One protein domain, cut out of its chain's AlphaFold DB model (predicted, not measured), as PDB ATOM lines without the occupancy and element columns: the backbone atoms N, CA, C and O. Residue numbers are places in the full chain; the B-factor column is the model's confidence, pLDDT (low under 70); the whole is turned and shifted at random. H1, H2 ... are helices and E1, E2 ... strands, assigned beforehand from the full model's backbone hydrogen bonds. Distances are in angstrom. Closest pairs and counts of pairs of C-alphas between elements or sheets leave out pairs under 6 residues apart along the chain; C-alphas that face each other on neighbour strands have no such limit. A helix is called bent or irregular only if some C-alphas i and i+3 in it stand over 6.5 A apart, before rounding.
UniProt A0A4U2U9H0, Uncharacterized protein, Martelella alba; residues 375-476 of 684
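What this domain is: This is residues 375 to 476 of the 684 residues of an uncharacterized protein of Martelella alba (UniProt A0A4U2U9H0). One strongly twisted sheet of seven strands folds back on itself into a small, nearly closed roll, E7 coming back beside E3. Helix H1 caps one end of the roll, short H2 is by the other, and the E1 and E2 side runs away from it with the long link after E2. The printed part has 102 residues with named elements H1 E1 H2 E2 E3 E4 E5 E6 E7 along the chain; the sheet's order is E1 - E2 - E3 - E4 - E5 - E6 - E7, all antiparallel, and the class is mostly strand. It is compact, with a radius of gyration of the C-alphas of 13.7 A and spans of 41 by 31 by 24 A.

Where its parts are: Find C-alpha 378 at (362.756, 450.540, 460.213), where H1 begins; it runs to 384, 10.0 A. E1 holds residues 393 to 398, H2 403 to 406, E2 411 to 416, 16.4 A, and E3 428 to 432. From C-alpha 435 at (359.156, 460.423, 454.554), E4 runs 24.6 A to 443. E5, residues 449 to 455, is 19.2 A long; E6, residues 458 to 468, is 26.7 A and bends by 64 degrees at residue 461. E7, residues 471 to 474, ends at C-alpha 474, (355.767, 450.956, 462.067).

How they stand to each other: In this folded sheet, bent back into two leaves, E1 E2 E3 E4 face E6 E7, with E5 as the hinge. E2 to E7 form a meander, each strand the antiparallel neighbour of the one before. Look for N 396 and O 413 at 2.9 A between E1 and E2, N 412 and O 429 at 2.9 A between E2 and E3, and N 437 and O 430 at 2.8 A between E3 and E4. Next come N 450 and O 442 at 2.7 A between E4 and E5, N 463 and O 453 at 2.8 A between E5 and E6, and N 473 and O 466 at 2.8 A between E6 and E7. The closest C-alphas of E3 and E7, Ile 432 and Trp 472, are 5.7 A apart. H1 is on the sheet at a height of 7.9 A, only just over E4 with 3 C-alphas, and runs across the strands at 80 degrees to E4 on the local plane; their closest C-alphas, Ile 382 and Val 437, are 6.7 A apart. H2 is on the opposite face at a height of 7.2 A, over none of the strands; its closest C-alpha to E6, Tyr 406 to Phe 467, is at 6.2 A. Every O i to N i+4 pair in H1 is within hydrogen-bond range; H2 is too short for one.

The domain as a whole: The C-alphas farthest apart, Thr 375 and Asp 420, are 44.4 A apart. The printed part has no cut, and E2 to E3 is the long link. Mean pLDDT of the printed part is 87.1; look for values under 70 at residues 375, 400 to 403, 405 to 406 and 421 to 425 of this model.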
ATOM      1  N   THR A 375     364.512 440.565 459.386       65.12
ATOM      2  CA  THR A 375     365.348 441.612 459.996       65.12
ATOM      3  C   THR A 375     365.665 442.783 459.057       65.12
ATOM      4  O   THR A 375     366.793 443.273 459.006       65.12
ATOM      5  N   LEU A 376     364.660 443.286 458.335       80.94
ATOM      6  CA  LEU A 376     364.762 444.602 457.696       80.94
ATOM      7  C   LEU A 376     364.659 445.697 458.770       80.94
ATOM      8  O   LEU A 376     363.830 445.620 459.679       80.94
ATOM      9  N   SER A 377     365.517 446.717 458.693       89.94
ATOM     10  CA  SER A 377     365.479 447.847 459.628       89.94
ATOM     11  C   SER A 377     364.279 448.761 459.347       89.94
ATOM     12  O   SER A 377     363.795 448.820 458.216       89.94
ATOM     13  N   ARG A 378     363.826 449.525 460.356       91.19
ATOM     14  CA  ARG A 378     362.756 450.540 460.213       91.19
ATOM     15  C   ARG A 378     363.003 451.442 458.999       91.19
ATOM     16  O   ARG A 378     362.131 451.575 458.151       91.19
ATOM     17  N   THR A 379     364.217 451.978 458.877       94.19
ATOM     18  CA  THR A 379     364.634 452.844 457.766       94.19
ATOM     19  C   THR A 379     364.630 452.122 456.416       94.19
ATOM     20  O   THR A 379     364.202 452.703 455.428       94.19
ATOM     21  N   ALA A 380     365.056 450.854 456.350       94.38
ATOM     22  CA  ALA A 380     365.006 450.085 455.104       94.38
ATOM     23  C   ALA A 380     363.559 449.834 454.647       94.38
ATOM     24  O   ALA A 380     363.270 449.970 453.464       94.38
ATOM     25  N   LEU A 381     362.653 449.529 455.581       93.56
ATOM     26  CA  LEU A 381     361.231 449.326 455.297       93.56
ATOM     27  C   LEU A 381     360.531 450.619 454.843       93.56
ATOM     28  O   LEU A 381     359.785 450.583 453.869       93.56
ATOM     29  N   ILE A 382     360.808 451.753 455.498       95.31
ATOM     30  CA  ILE A 382     360.301 453.076 455.088       95.31
ATOM     31  C   ILE A 382     360.804 453.421 453.681       95.31
ATOM     32  O   ILE A 382     360.000 453.732 452.808       95.31
ATOM     33  N   ASN A 383     362.109 453.279 453.422       95.50
ATOM     34  CA  ASN A 383     362.696 453.568 452.110       95.50
ATOM     35  C   ASN A 383     362.157 452.647 450.998       95.50
ATOM     36  O   ASN A 383     362.013 453.093 449.864       95.50
ATOM     37  N   GLN A 384     361.854 451.382 451.310       95.00
ATOM     38  CA  GLN A 384     361.245 450.423 450.378       95.00
ATOM     39  C   GLN A 384     359.795 450.795 450.015       95.00
ATOM     40  O   GLN A 384     359.346 450.492 448.915       95.00
ATOM     41  N   CYS A 385     359.068 451.442 450.929       95.81
ATOM     42  CA  CYS A 385     357.650 451.790 450.771       95.81
ATOM     43  C   CYS A 385     357.431 453.294 450.525       95.81
ATOM     44  O   CYS A 385     356.316 453.805 450.666       95.81
ATOM     45  N   LYS A 386     358.505 454.019 450.189       96.44
ATOM     46  CA  LYS A 386     358.486 455.452 449.904       96.44
ATOM     47  C   LYS A 386     357.756 455.709 448.588       96.44
ATOM     48  O   LYS A 386     358.197 455.252 447.534       96.44
ATOM     49  N   ILE A 387     356.662 456.464 448.647       95.00
ATOM     50  CA  ILE A 387     355.887 456.813 447.455       95.00
ATOM     51  C   ILE A 387     356.675 457.821 446.613       95.00
ATOM     52  O   ILE A 387     357.182 458.822 447.126       95.00
ATOM     53  N   THR A 388     356.769 457.571 445.308       94.31
ATOM     54  CA  THR A 388     357.228 458.588 444.352       94.31
ATOM     55  C   THR A 388     356.004 459.179 443.670       94.31
ATOM     56  O   THR A 388     355.200 458.443 443.096       94.31
ATOM     57  N   LEU A 389     355.859 460.501 443.770       93.88
ATOM     58  CA  LEU A 389     354.822 461.264 443.079       93.88
ATOM     59  C   LEU A 389     355.383 461.783 441.749       93.88
ATOM     60  O   LEU A 389     356.527 462.244 441.701       93.88
ATOM     61  N   ALA A 390     354.593 461.706 440.681       93.75
ATOM     62  CA  ALA A 390     354.892 462.358 439.409       93.75
ATOM     63  C   ALA A 390     354.822 463.896 439.527       93.75
ATOM     64  O   ALA A 390     354.297 464.438 440.497       93.75
ATOM     65  N   ALA A 391     355.337 464.622 438.528       95.25
ATOM     66  CA  ALA A 391     355.382 466.091 438.552       95.25
ATOM     67  C   ALA A 391     353.989 466.759 438.581       95.25
ATOM     68  O   ALA A 391     353.853 467.875 439.078       95.25
ATOM     69  N   ASN A 392     352.974 466.062 438.070       93.06
ATOM     70  CA  ASN A 392     351.559 466.426 438.079       93.06
ATOM     71  C   ASN A 392     350.777 465.828 439.270       93.06
ATOM     72  O   ASN A 392     349.646 466.237 439.517       93.06
ATOM     73  N   GLU A 393     351.352 464.908 440.053       93.44
ATOM     74  CA  GLU A 393     350.675 464.310 441.213       93.44
ATOM     75  C   GLU A 393     350.800 465.182 442.475       93.44
ATOM     76  O   GLU A 393     351.877 465.644 442.853       93.44
ATOM     77  N   VAL A 394     349.685 465.355 443.187       93.38
ATOM     78  CA  VAL A 394     349.585 466.098 444.448       93.38
ATOM     79  C   VAL A 394     348.884 465.258 445.515       93.38
ATOM     80  O   VAL A 394     347.875 464.604 445.260       93.38
ATOM     81  N   GLY A 395     349.413 465.283 446.739       94.06
ATOM     82  CA  GLY A 395     348.743 464.714 447.906       94.06
ATOM     83  C   GLY A 395     347.727 465.691 448.482       94.06
ATOM     84  O   GLY A 395     348.113 466.660 449.135       94.06
ATOM     85  N   VAL A 396     346.438 465.429 448.281       92.88
ATOM     86  CA  VAL A 396     345.353 466.211 448.882       92.88
ATOM     87  C   VAL A 396     345.026 465.630 450.257       92.88
ATOM     88  O   VAL A 396     344.801 464.428 450.395       92.88
ATOM     89  N   LEU A 397     345.012 466.475 451.294       92.56
ATOM     90  CA  LEU A 397     344.689 466.056 452.660       92.56
ATOM     91  C   LEU A 397     343.226 465.602 452.743       92.56
ATOM     92  O   LEU A 397     342.302 466.413 452.660       92.56
ATOM     93  N   LYS A 398     343.021 464.302 452.949       87.88
ATOM     94  CA  LYS A 398     341.702 463.686 453.055       87.88
ATOM     95  C   LYS A 398     341.224 463.769 454.500       87.88
ATOM     96  O   LYS A 398     341.863 463.232 455.403       87.88
ATOM     97  N   GLN A 399     340.108 464.461 454.728       77.69
ATOM     98  CA  GLN A 399     339.507 464.515 456.063       77.69
ATOM     99  C   GLN A 399     339.027 463.123 456.500       77.69
ATOM    100  O   GLN A 399     338.696 462.270 455.676       77.69
ATOM    101  N   TYR A 400     339.075 462.900 457.813       65.44
ATOM    102  CA  TYR A 400     339.266 461.585 458.427       65.44
ATOM    103  C   TYR A 400     338.250 460.529 457.991       65.44
ATOM    104  O   TYR A 400     337.046 460.676 458.199       65.44
ATOM    105  N   ILE A 401     338.766 459.411 457.481       65.31
ATOM    106  CA  ILE A 401     338.010 458.169 457.359       65.31
ATOM    107  C   ILE A 401     338.308 457.344 458.621       65.31
ATOM    108  O   ILE A 401     339.437 456.906 458.807       65.31
ATOM    109  N   ASP A 402     337.305 457.167 459.487       67.50
ATOM    110  CA  ASP A 402     337.393 456.459 460.784       67.50
ATOM    111  C   ASP A 402     338.285 457.128 461.868       67.50
ATOM    112  O   ASP A 402     339.250 456.557 462.383       67.50
ATOM    113  N   SER A 403     337.906 458.343 462.292       63.47
ATOM    114  CA  SER A 403     338.545 459.057 463.419       63.47
ATOM    115  C   SER A 403     338.533 458.296 464.749       63.47
ATOM    116  O   SER A 403     339.368 458.556 465.610       63.47
ATOM    117  N   ASP A 404     337.601 457.365 464.939       71.31
ATOM    118  CA  ASP A 404     337.306 456.771 466.247       71.31
ATOM    119  C   ASP A 404     338.353 455.730 466.694       71.31
ATOM    120  O   ASP A 404     338.404 455.378 467.872       71.31
ATOM    121  N   TYR A 405     339.201 455.258 465.771       69.06
ATOM    122  CA  TYR A 405     340.230 454.236 466.029       69.06
ATOM    123  C   TYR A 405     341.663 454.760 465.938       69.06
ATOM    124  O   TYR A 405     342.542 454.244 466.622       69.06
ATOM    125  N   TYR A 406     341.900 455.768 465.099       69.94
ATOM    126  CA  TYR A 406     343.226 456.355 464.884       69.94
ATOM    127  C   TYR A 406     343.322 457.810 465.372       69.94
ATOM    128  O   TYR A 406     344.419 458.346 465.487       69.94
ATOM    129  N   GLY A 407     342.205 458.459 465.703       71.94
ATOM    130  CA  GLY A 407     342.158 459.889 465.992       71.94
ATOM    131  C   GLY A 407     342.189 460.748 464.723       71.94
ATOM    132  O   GLY A 407     341.921 460.294 463.611       71.94
ATOM    133  N   HIS A 408     342.514 462.028 464.894       78.44
ATOM    134  CA  HIS A 408     342.558 463.010 463.808       78.44
ATOM    135  C   HIS A 408     343.906 462.989 463.074       78.44
ATOM    136  O   HIS A 408     344.714 463.909 463.199       78.44
ATOM    137  N   VAL A 409     344.155 461.914 462.323       79.69
ATOM    138  CA  VAL A 409     345.428 461.686 461.624       79.69
ATOM    139  C   VAL A 409     345.408 462.208 460.184       79.69
ATOM    140  O   VAL A 409     344.471 461.885 459.452       79.69
ATOM    141  N   PRO A 410     346.432 462.951 459.720       88.19
ATOM    142  CA  PRO A 410     346.554 463.279 458.306       88.19
ATOM    143  C   PRO A 410     346.810 462.027 457.456       88.19
ATOM    144  O   PRO A 410     347.719 461.234 457.717       88.19
ATOM    145  N   VAL A 411     346.006 461.890 456.403       91.62
ATOM    146  CA  VAL A 411     346.167 460.923 455.312       91.62
ATOM    147  C   VAL A 411     345.987 461.689 454.009       91.62
ATOM    148  O   VAL A 411     345.061 462.493 453.883       91.62
ATOM    149  N   PHE A 412     346.861 461.453 453.039       93.94
ATOM    150  CA  PHE A 412     346.833 462.130 451.750       93.94
ATOM    151  C   PHE A 412     346.338 461.172 450.667       93.94
ATOM    152  O   PHE A 412     346.810 460.041 450.569       93.94
ATOM    153  N   GLU A 413     345.392 461.622 449.850       93.06
ATOM    154  CA  GLU A 413     344.982 460.937 448.622       93.06
ATOM    155  C   GLU A 413     345.731 461.554 447.443       93.06
ATOM    156  O   GLU A 413     345.827 462.779 447.338       93.06
ATOM    157  N   VAL A 414     346.300 460.710 446.582       93.31
ATOM    158  CA  VAL A 414     347.037 461.179 445.408       93.31
ATOM    159  C   VAL A 414     346.050 461.517 444.297       93.31
ATOM    160  O   VAL A 414     345.269 460.670 443.850       93.31
ATOM    161  N   MET A 415     346.102 462.769 443.856       91.50
ATOM    162  CA  MET A 415     345.328 463.299 442.742       91.50
ATOM    163  C   MET A 415     346.274 463.811 441.659       91.50
ATOM    164  O   MET A 415     347.334 464.356 441.959       91.50
ATOM    165  N   ASP A 416     345.878 463.639 440.404       91.56
ATOM    166  CA  ASP A 416     346.550 464.213 439.241       91.56
ATOM    167  C   ASP A 416     345.992 465.627 438.990       91.56
ATOM    168  O   ASP A 416     344.773 465.816 438.990       91.56
ATOM    169  N   GLN A 417     346.869 466.621 438.828       89.44
ATOM    170  CA  GLN A 417     346.500 468.017 438.555       89.44
ATOM    171  C   GLN A 417     345.987 468.233 437.126       89.44
ATOM    172  O   GLN A 417     345.165 469.122 436.915       89.44
ATOM    173  N   ASP A 418     346.440 467.419 436.169       88.69
ATOM    174  CA  ASP A 418     346.100 467.543 434.746       88.69
ATOM    175  C   ASP A 418     344.831 466.736 434.383       88.69
ATOM    176  O   ASP A 418     344.334 466.790 433.256       88.69
ATOM    177  N   ALA A 419     344.276 465.978 435.336       82.62
ATOM    178  CA  ALA A 419     343.098 465.139 435.139       82.62
ATOM    179  C   ALA A 419     341.779 465.920 435.319       82.62
ATOM    180  O   ALA A 419     341.129 465.819 436.365       82.62
ATOM    181  N   ASP A 420     341.346 466.617 434.256       72.31
ATOM    182  CA  ASP A 420     340.103 467.420 434.157       72.31
ATOM    183  C   ASP A 420     338.876 466.832 434.893       72.31
ATOM    184  O   ASP A 420     338.070 467.571 435.458       72.31
ATOM    185  N   PHE A 421     338.719 465.499 434.894       60.06
ATOM    186  CA  PHE A 421     337.641 464.788 435.594       60.06
ATOM    187  C   PHE A 421     338.124 463.583 436.421       60.06
ATOM    188  O   PHE A 421     337.679 462.450 436.233       60.06
ATOM    189  N   SER A 422     339.009 463.860 437.382       53.62
ATOM    190  CA  SER A 422     338.856 463.412 438.782       53.62
ATOM    191  C   SER A 422     338.555 461.927 439.069       53.62
ATOM    192  O   SER A 422     337.903 461.604 440.066       53.62
ATOM    193  N   GLN A 423     339.109 460.996 438.288       55.66
ATOM    194  CA  GLN A 423     339.359 459.649 438.808       55.66
ATOM    195  C   GLN A 423     340.566 459.737 439.756       55.66
ATOM    196  O   GLN A 423     341.659 460.057 439.289       55.66
ATOM    197  N   PRO A 424     340.410 459.511 441.076       59.66
ATOM    198  CA  PRO A 424     341.559 459.493 441.972       59.66
ATOM    199  C   PRO A 424     342.466 458.326 441.577       59.66
ATOM    200  O   PRO A 424     341.987 457.268 441.170       59.66
ATOM    201  N   VAL A 425     343.778 458.464 441.777       62.06
ATOM    202  CA  VAL A 425     344.743 457.387 441.469       62.06
ATOM    203  C   VAL A 425     344.578 456.196 442.441       62.06
ATOM    204  O   VAL A 425     345.280 455.194 442.349       62.06
ATOM    205  N   TYR A 426     343.667 456.308 443.421       70.50
ATOM    206  CA  TYR A 426     343.401 455.410 444.555       70.50
ATOM    207  C   TYR A 426     344.613 455.115 445.467       70.50
ATOM    208  O   TYR A 426     344.443 454.567 446.560       70.50
ATOM    209  N   ARG A 427     345.813 455.570 445.090       90.38
ATOM    210  CA  ARG A 427     347.012 455.663 445.929       90.38
ATOM    211  C   ARG A 427     346.749 456.624 447.090       90.38
ATOM    212  O   ARG A 427     346.321 457.762 446.895       90.38
ATOM    213  N   HIS A 428     347.021 456.154 448.300       93.50
ATOM    214  CA  HIS A 428     347.015 456.960 449.515       93.50
ATOM    215  C   HIS A 428     348.427 456.940 450.110       93.50
ATOM    216  O   HIS A 428     349.120 455.922 450.029       93.50
ATOM    217  N   TYR A 429     348.855 458.042 450.723       95.50
ATOM    218  CA  TYR A 429     350.111 458.096 451.467       95.50
ATOM    219  C   TYR A 429     349.946 458.765 452.832       95.50
ATOM    220  O   TYR A 429     349.005 459.518 453.093       95.50
ATOM    221  N   ILE A 430     350.900 458.475 453.706       95.12
ATOM    222  CA  ILE A 430     351.074 459.098 455.020       95.12
ATOM    223  C   ILE A 430     352.523 459.553 455.178       95.12
ATOM    224  O   ILE A 430     353.386 459.167 454.391       95.12
ATOM    225  N   GLU A 431     352.800 460.355 456.201       95.19
ATOM    226  CA  GLU A 431     354.160 460.788 456.522       95.19
ATOM    227  C   GLU A 431     354.657 460.048 457.776       95.19
ATOM    228  O   GLU A 431     354.018 460.090 458.830       95.19
ATOM    229  N   ILE A 432     355.777 459.327 457.643       95.25
ATOM    230  CA  ILE A 432     356.461 458.584 458.715       95.25
ATOM    231  C   ILE A 432     357.913 459.056 458.749       95.25
ATOM    232  O   ILE A 432     358.597 458.996 457.736       95.25
ATOM    233  N   ASP A 433     358.401 459.512 459.904       93.50
ATOM    234  CA  ASP A 433     359.784 460.000 460.082       93.50
ATOM    235  C   ASP A 433     360.203 461.114 459.086       93.50
ATOM    236  O   ASP A 433     361.386 461.310 458.818       93.50
ATOM    237  N   GLY A 434     359.226 461.859 458.548       94.19
ATOM    238  CA  GLY A 434     359.412 462.890 457.515       94.19
ATOM    239  C   GLY A 434     359.374 462.372 456.070       94.19
ATOM    240  O   GLY A 434     359.441 463.171 455.139       94.19
ATOM    241  N   GLU A 435     359.238 461.061 455.868       96.75
ATOM    242  CA  GLU A 435     359.156 460.423 454.554       96.75
ATOM    243  C   GLU A 435     357.714 460.108 454.148       96.75
ATOM    244  O   GLU A 435     356.902 459.663 454.963       96.75
ATOM    245  N   LYS A 436     357.399 460.306 452.862       96.62
ATOM    246  CA  LYS A 436     356.082 459.991 452.288       96.62
ATOM    247  C   LYS A 436     356.007 458.509 451.939       96.62
ATOM    248  O   LYS A 436     356.777 458.023 451.114       96.62
ATOM    249  N   VAL A 437     355.070 457.795 452.549       97.00
ATOM    250  CA  VAL A 437     354.986 456.329 452.529       97.00
ATOM    251  C   VAL A 437     353.633 455.879 451.985       97.00
ATOM    252  O   VAL A 437     352.593 456.317 452.480       97.00
ATOM    253  N   ALA A 438     353.644 454.992 450.987       96.38
ATOM    254  CA  ALA A 438     352.436 454.442 450.379       96.38
ATOM    255  C   ALA A 438     351.677 453.532 451.362       96.38
ATOM    256  O   ALA A 438     352.278 452.699 452.052       96.38
ATOM    257  N   VAL A 439     350.347 453.670 451.417       95.12
ATOM    258  CA  VAL A 439     349.480 452.862 452.286       95.12
ATOM    259  C   VAL A 439     348.272 452.276 451.565       95.12
ATOM    260  O   VAL A 439     347.595 452.937 450.780       95.12
ATOM    261  N   LEU A 440     347.955 451.034 451.926       93.19
ATOM    262  CA  LEU A 440     346.683 450.390 451.641       93.19
ATOM    263  C   LEU A 440     345.694 450.669 452.780       93.19
ATOM    264  O   LEU A 440     346.020 450.506 453.961       93.19
ATOM    265  N   LEU A 441     344.470 451.047 452.413       91.00
ATOM    266  CA  LEU A 441     343.335 451.175 453.324       91.00
ATOM    267  C   LEU A 441     342.494 449.894 453.267       91.00
ATOM    268  O   LEU A 441     342.144 449.414 452.190       91.00
ATOM    269  N   SER A 442     342.140 449.349 454.428       89.50
ATOM    270  CA  SER A 442     341.389 448.094 454.560       89.50
ATOM    271  C   SER A 442     340.335 448.208 455.663       89.50
ATOM    272  O   SER A 442     340.620 448.711 456.741       89.50
ATOM    273  N   SER A 443     339.095 447.769 455.425       87.50
ATOM    274  CA  SER A 443     338.035 447.868 456.444       87.50
ATOM    275  C   SER A 443     338.009 446.632 457.347       87.50
ATOM    276  O   SER A 443     337.676 445.527 456.908       87.50
ATOM    277  N   ALA A 444     338.316 446.821 458.629       85.00
ATOM    278  CA  ALA A 444     338.137 445.817 459.665       85.00
ATOM    279  C   ALA A 444     336.711 445.927 460.227       85.00
ATOM    280  O   ALA A 444     336.353 446.893 460.900       85.00
ATOM    281  N   LYS A 445     335.866 444.924 459.957       84.44
ATOM    282  CA  LYS A 445     334.454 444.933 460.374       84.44
ATOM    283  C   LYS A 445     334.307 445.241 461.873       84.44
ATOM    284  O   LYS A 445     334.768 444.462 462.702       84.44
ATOM    285  N   ALA A 446     333.596 446.331 462.179       84.12
ATOM    286  CA  ALA A 446     333.354 446.858 463.530       84.12
ATOM    287  C   ALA A 446     334.613 447.285 464.319       84.12
ATOM    288  O   ALA A 446     334.538 447.437 465.534       84.12
ATOM    289  N   HIS A 447     335.739 447.490 463.628       84.56
ATOM    290  CA  HIS A 447     337.005 447.988 464.172       84.56
ATOM    291  C   HIS A 447     337.706 448.969 463.196       84.56
ATOM    292  O   HIS A 447     338.934 449.024 463.131       84.56
ATOM    293  N   GLY A 448     336.899 449.708 462.426       86.31
ATOM    294  CA  GLY A 448     337.299 450.834 461.579       86.31
ATOM    295  C   GLY A 448     338.080 450.508 460.300       86.31
ATOM    296  O   GLY A 448     338.198 449.355 459.875       86.31
ATOM    297  N   ILE A 449     338.626 451.548 459.669       88.06
ATOM    298  CA  ILE A 449     339.574 451.445 458.551       88.06
ATOM    299  C   ILE A 449     340.996 451.331 459.093       88.06
ATOM    300  O   ILE A 449     341.507 452.244 459.728       88.06
ATOM    301  N   LYS A 450     341.650 450.210 458.793       91.06
ATOM    302  CA  LYS A 450     343.064 449.959 459.043       91.06
ATOM    303  C   LYS A 450     343.928 450.443 457.886       91.06
ATOM    304  O   LYS A 450     343.670 450.122 456.723       91.06
ATOM    305  N   TYR A 451     345.022 451.093 458.255       92.00
ATOM    306  CA  TYR A 451     346.109 451.492 457.373       92.00
ATOM    307  C   TYR A 451     347.259 450.481 457.479       92.00
ATOM    308  O   TYR A 451     347.656 450.095 458.584       92.00
ATOM    309  N   ALA A 452     347.805 450.060 456.341       93.44
ATOM    310  CA  ALA A 452     349.018 449.250 456.260       93.44
ATOM    311  C   ALA A 452     349.972 449.854 455.226       93.44
ATOM    312  O   ALA A 452     349.543 450.221 454.136       93.44
ATOM    313  N   MET A 453     351.257 449.953 455.559       94.81
ATOM    314  CA  MET A 453     352.294 450.404 454.628       94.81
ATOM    315  C   MET A 453     352.546 449.329 453.566       94.81
ATOM    316  O   MET A 453     352.582 448.144 453.904       94.81
ATOM    317  N   ILE A 454     352.727 449.741 452.308       94.69
ATOM    318  CA  ILE A 454     352.921 448.835 451.166       94.69
ATOM    319  C   ILE A 454     354.133 449.214 450.311       94.69
ATOM    320  O   ILE A 454     354.437 450.384 450.102       94.69
ATOM    321  N   ASP A 455     354.793 448.193 449.773       93.75
ATOM    322  CA  ASP A 455     355.794 448.319 448.716       93.75
ATOM    323  C   ASP A 455     355.064 448.394 447.366       93.75
ATOM    324  O   ASP A 455     354.461 447.406 446.945       93.75
ATOM    325  N   GLU A 456     355.096 449.540 446.674       91.19
ATOM    326  CA  GLU A 456     354.373 449.716 445.400       91.19
ATOM    327  C   GLU A 456     354.853 448.753 444.293       91.19
ATOM    328  O   GLU A 456     354.093 448.450 443.375       91.19
ATOM    329  N   SER A 457     356.074 448.208 444.391       91.50
ATOM    330  CA  SER A 457     356.572 447.181 443.463       91.50
ATOM    331  C   SER A 457     356.066 445.769 443.788       91.50
ATOM    332  O   SER A 457     356.125 444.876 442.940       91.50
ATOM    333  N   ARG A 458     355.593 445.543 445.022       91.75
ATOM    334  CA  ARG A 458     355.149 444.245 445.556       91.75
ATOM    335  C   ARG A 458     353.996 444.452 446.555       91.75
ATOM    336  O   ARG A 458     354.200 444.229 447.755       91.75
ATOM    337  N   PRO A 459     352.802 444.861 446.084       87.75
ATOM    338  CA  PRO A 459     351.716 445.336 446.944       87.75
ATOM    339  C   PRO A 459     351.218 444.303 447.963       87.75
ATOM    340  O   PRO A 459     350.756 444.704 449.022       87.75
ATOM    341  N   ASP A 460     351.388 442.997 447.713       88.06
ATOM    342  CA  ASP A 460     351.055 441.923 448.667       88.06
ATOM    343  C   ASP A 460     351.836 442.004 450.002       88.06
ATOM    344  O   ASP A 460     351.450 441.388 451.000       88.06
ATOM    345  N   ASN A 461     352.956 442.740 450.047       87.06
ATOM    346  CA  ASN A 461     353.760 442.928 451.257       87.06
ATOM    347  C   ASN A 461     353.192 444.055 452.133       87.06
ATOM    348  O   ASN A 461     353.642 445.199 452.076       87.06
ATOM    349  N   HIS A 462     352.221 443.711 452.980       90.44
ATOM    350  CA  HIS A 462     351.628 444.634 453.948       90.44
ATOM    351  C   HIS A 462     352.443 444.720 455.251       90.44
ATOM    352  O   HIS A 462     352.673 443.711 455.926       90.44
ATOM    353  N   TYR A 463     352.788 445.935 455.675       91.94
ATOM    354  CA  TYR A 463     353.438 446.211 456.956       91.94
ATOM    355  C   TYR A 463     352.476 446.935 457.910       91.94
ATOM    356  O   TYR A 463     352.002 448.037 457.634       91.94
ATOM    357  N   GLY A 464     352.186 446.303 459.052       92.06
ATOM    358  CA  GLY A 464     351.252 446.825 460.054       92.06
ATOM    359  C   GLY A 464     351.699 448.151 460.674       92.06
ATOM    360  O   GLY A 464     352.835 448.271 461.145       92.06
ATOM    361  N   LEU A 465     350.786 449.121 460.715       92.50
ATOM    362  CA  LEU A 465     351.003 450.447 461.290       92.50
ATOM    363  C   LEU A 465     350.342 450.597 462.666       92.50
ATOM    364  O   LEU A 465     349.344 449.952 462.994       92.50
ATOM    365  N   LEU A 466     350.924 451.480 463.468       90.50
ATOM    366  CA  LEU A 466     350.396 452.012 464.717       90.50
ATOM    367  C   LEU A 466     350.318 453.537 464.566       90.50
ATOM    368  O   LEU A 466     351.197 454.136 463.948       90.50
ATOM    369  N   PHE A 467     349.300 454.161 465.147       87.69
ATOM    370  CA  PHE A 467     349.331 455.590 465.437       87.69
ATOM    371  C   PHE A 467     349.496 455.758 466.943       87.69
ATOM    372  O   PHE A 467     348.751 455.160 467.717       87.69
ATOM    373  N   ASP A 468     350.507 456.515 467.353       86.44
ATOM    374  CA  ASP A 468     350.838 456.753 468.755       86.44
ATOM    375  C   ASP A 468     351.373 458.179 468.919       86.44
ATOM    376  O   ASP A 468     352.022 458.707 468.020       86.44
ATOM    377  N   ASN A 469     351.082 458.818 470.056       86.25
ATOM    378  CA  ASN A 469     351.568 460.162 470.399       86.25
ATOM    379  C   ASN A 469     351.500 461.185 469.236       86.25
ATOM    380  O   ASN A 469     352.425 461.967 469.014       86.25
ATOM    381  N   GLY A 470     350.405 461.167 468.466       86.06
ATOM    382  CA  GLY A 470     350.158 462.112 467.372       86.06
ATOM    383  C   GLY A 470     350.866 461.811 466.043       86.06
ATOM    384  O   GLY A 470     350.771 462.635 465.136       86.06
ATOM    385  N   HIS A 471     351.553 460.673 465.894       89.81
ATOM    386  CA  HIS A 471     352.292 460.334 464.674       89.81
ATOM    387  C   HIS A 471     352.193 458.849 464.284       89.81
ATOM    388  O   HIS A 471     351.950 457.961 465.105       89.81
ATOM    389  N   TRP A 472     352.387 458.573 462.992       92.00
ATOM    390  CA  TRP A 472     352.452 457.212 462.466       92.00
ATOM    391  C   TRP A 472     353.768 456.526 462.841       92.00
ATOM    392  O   TRP A 472     354.845 457.118 462.775       92.00
ATOM    393  N   GLN A 473     353.686 455.242 463.178       92.19
ATOM    394  CA  GLN A 473     354.831 454.380 463.448       92.19
ATOM    395  C   GLN A 473     354.647 453.003 462.799       92.19
ATOM    396  O   GLN A 473     353.541 452.463 462.721       92.19
ATOM    397  N   LEU A 474     355.758 452.378 462.403       92.94
ATOM    398  CA  LEU A 474     355.767 450.956 462.067       92.94
ATOM    399  C   LEU A 474     355.592 450.121 463.333       92.94
ATOM    400  O   LEU A 474     356.379 450.230 464.275       92.94
ATOM    401  N   GLN A 475     354.569 449.270 463.352       93.00
ATOM    402  CA  GLN A 475     354.223 448.507 464.541       93.00
ATOM    403  C   GLN A 475     355.291 447.443 464.832       93.00
ATOM    404  O   GLN A 475     355.566 446.564 464.006       93.00
ATOM    405  N   ALA A 476     355.872 447.517 466.032       92.69
ATOM    406  CA  ALA A 476     356.948 446.640 466.476       92.69
ATOM    407  C   ALA A 476     356.563 445.141 466.418       92.69
ATOM    408  O   ALA A 476     355.394 444.788 466.610       92.69
TER     409      ALA A 476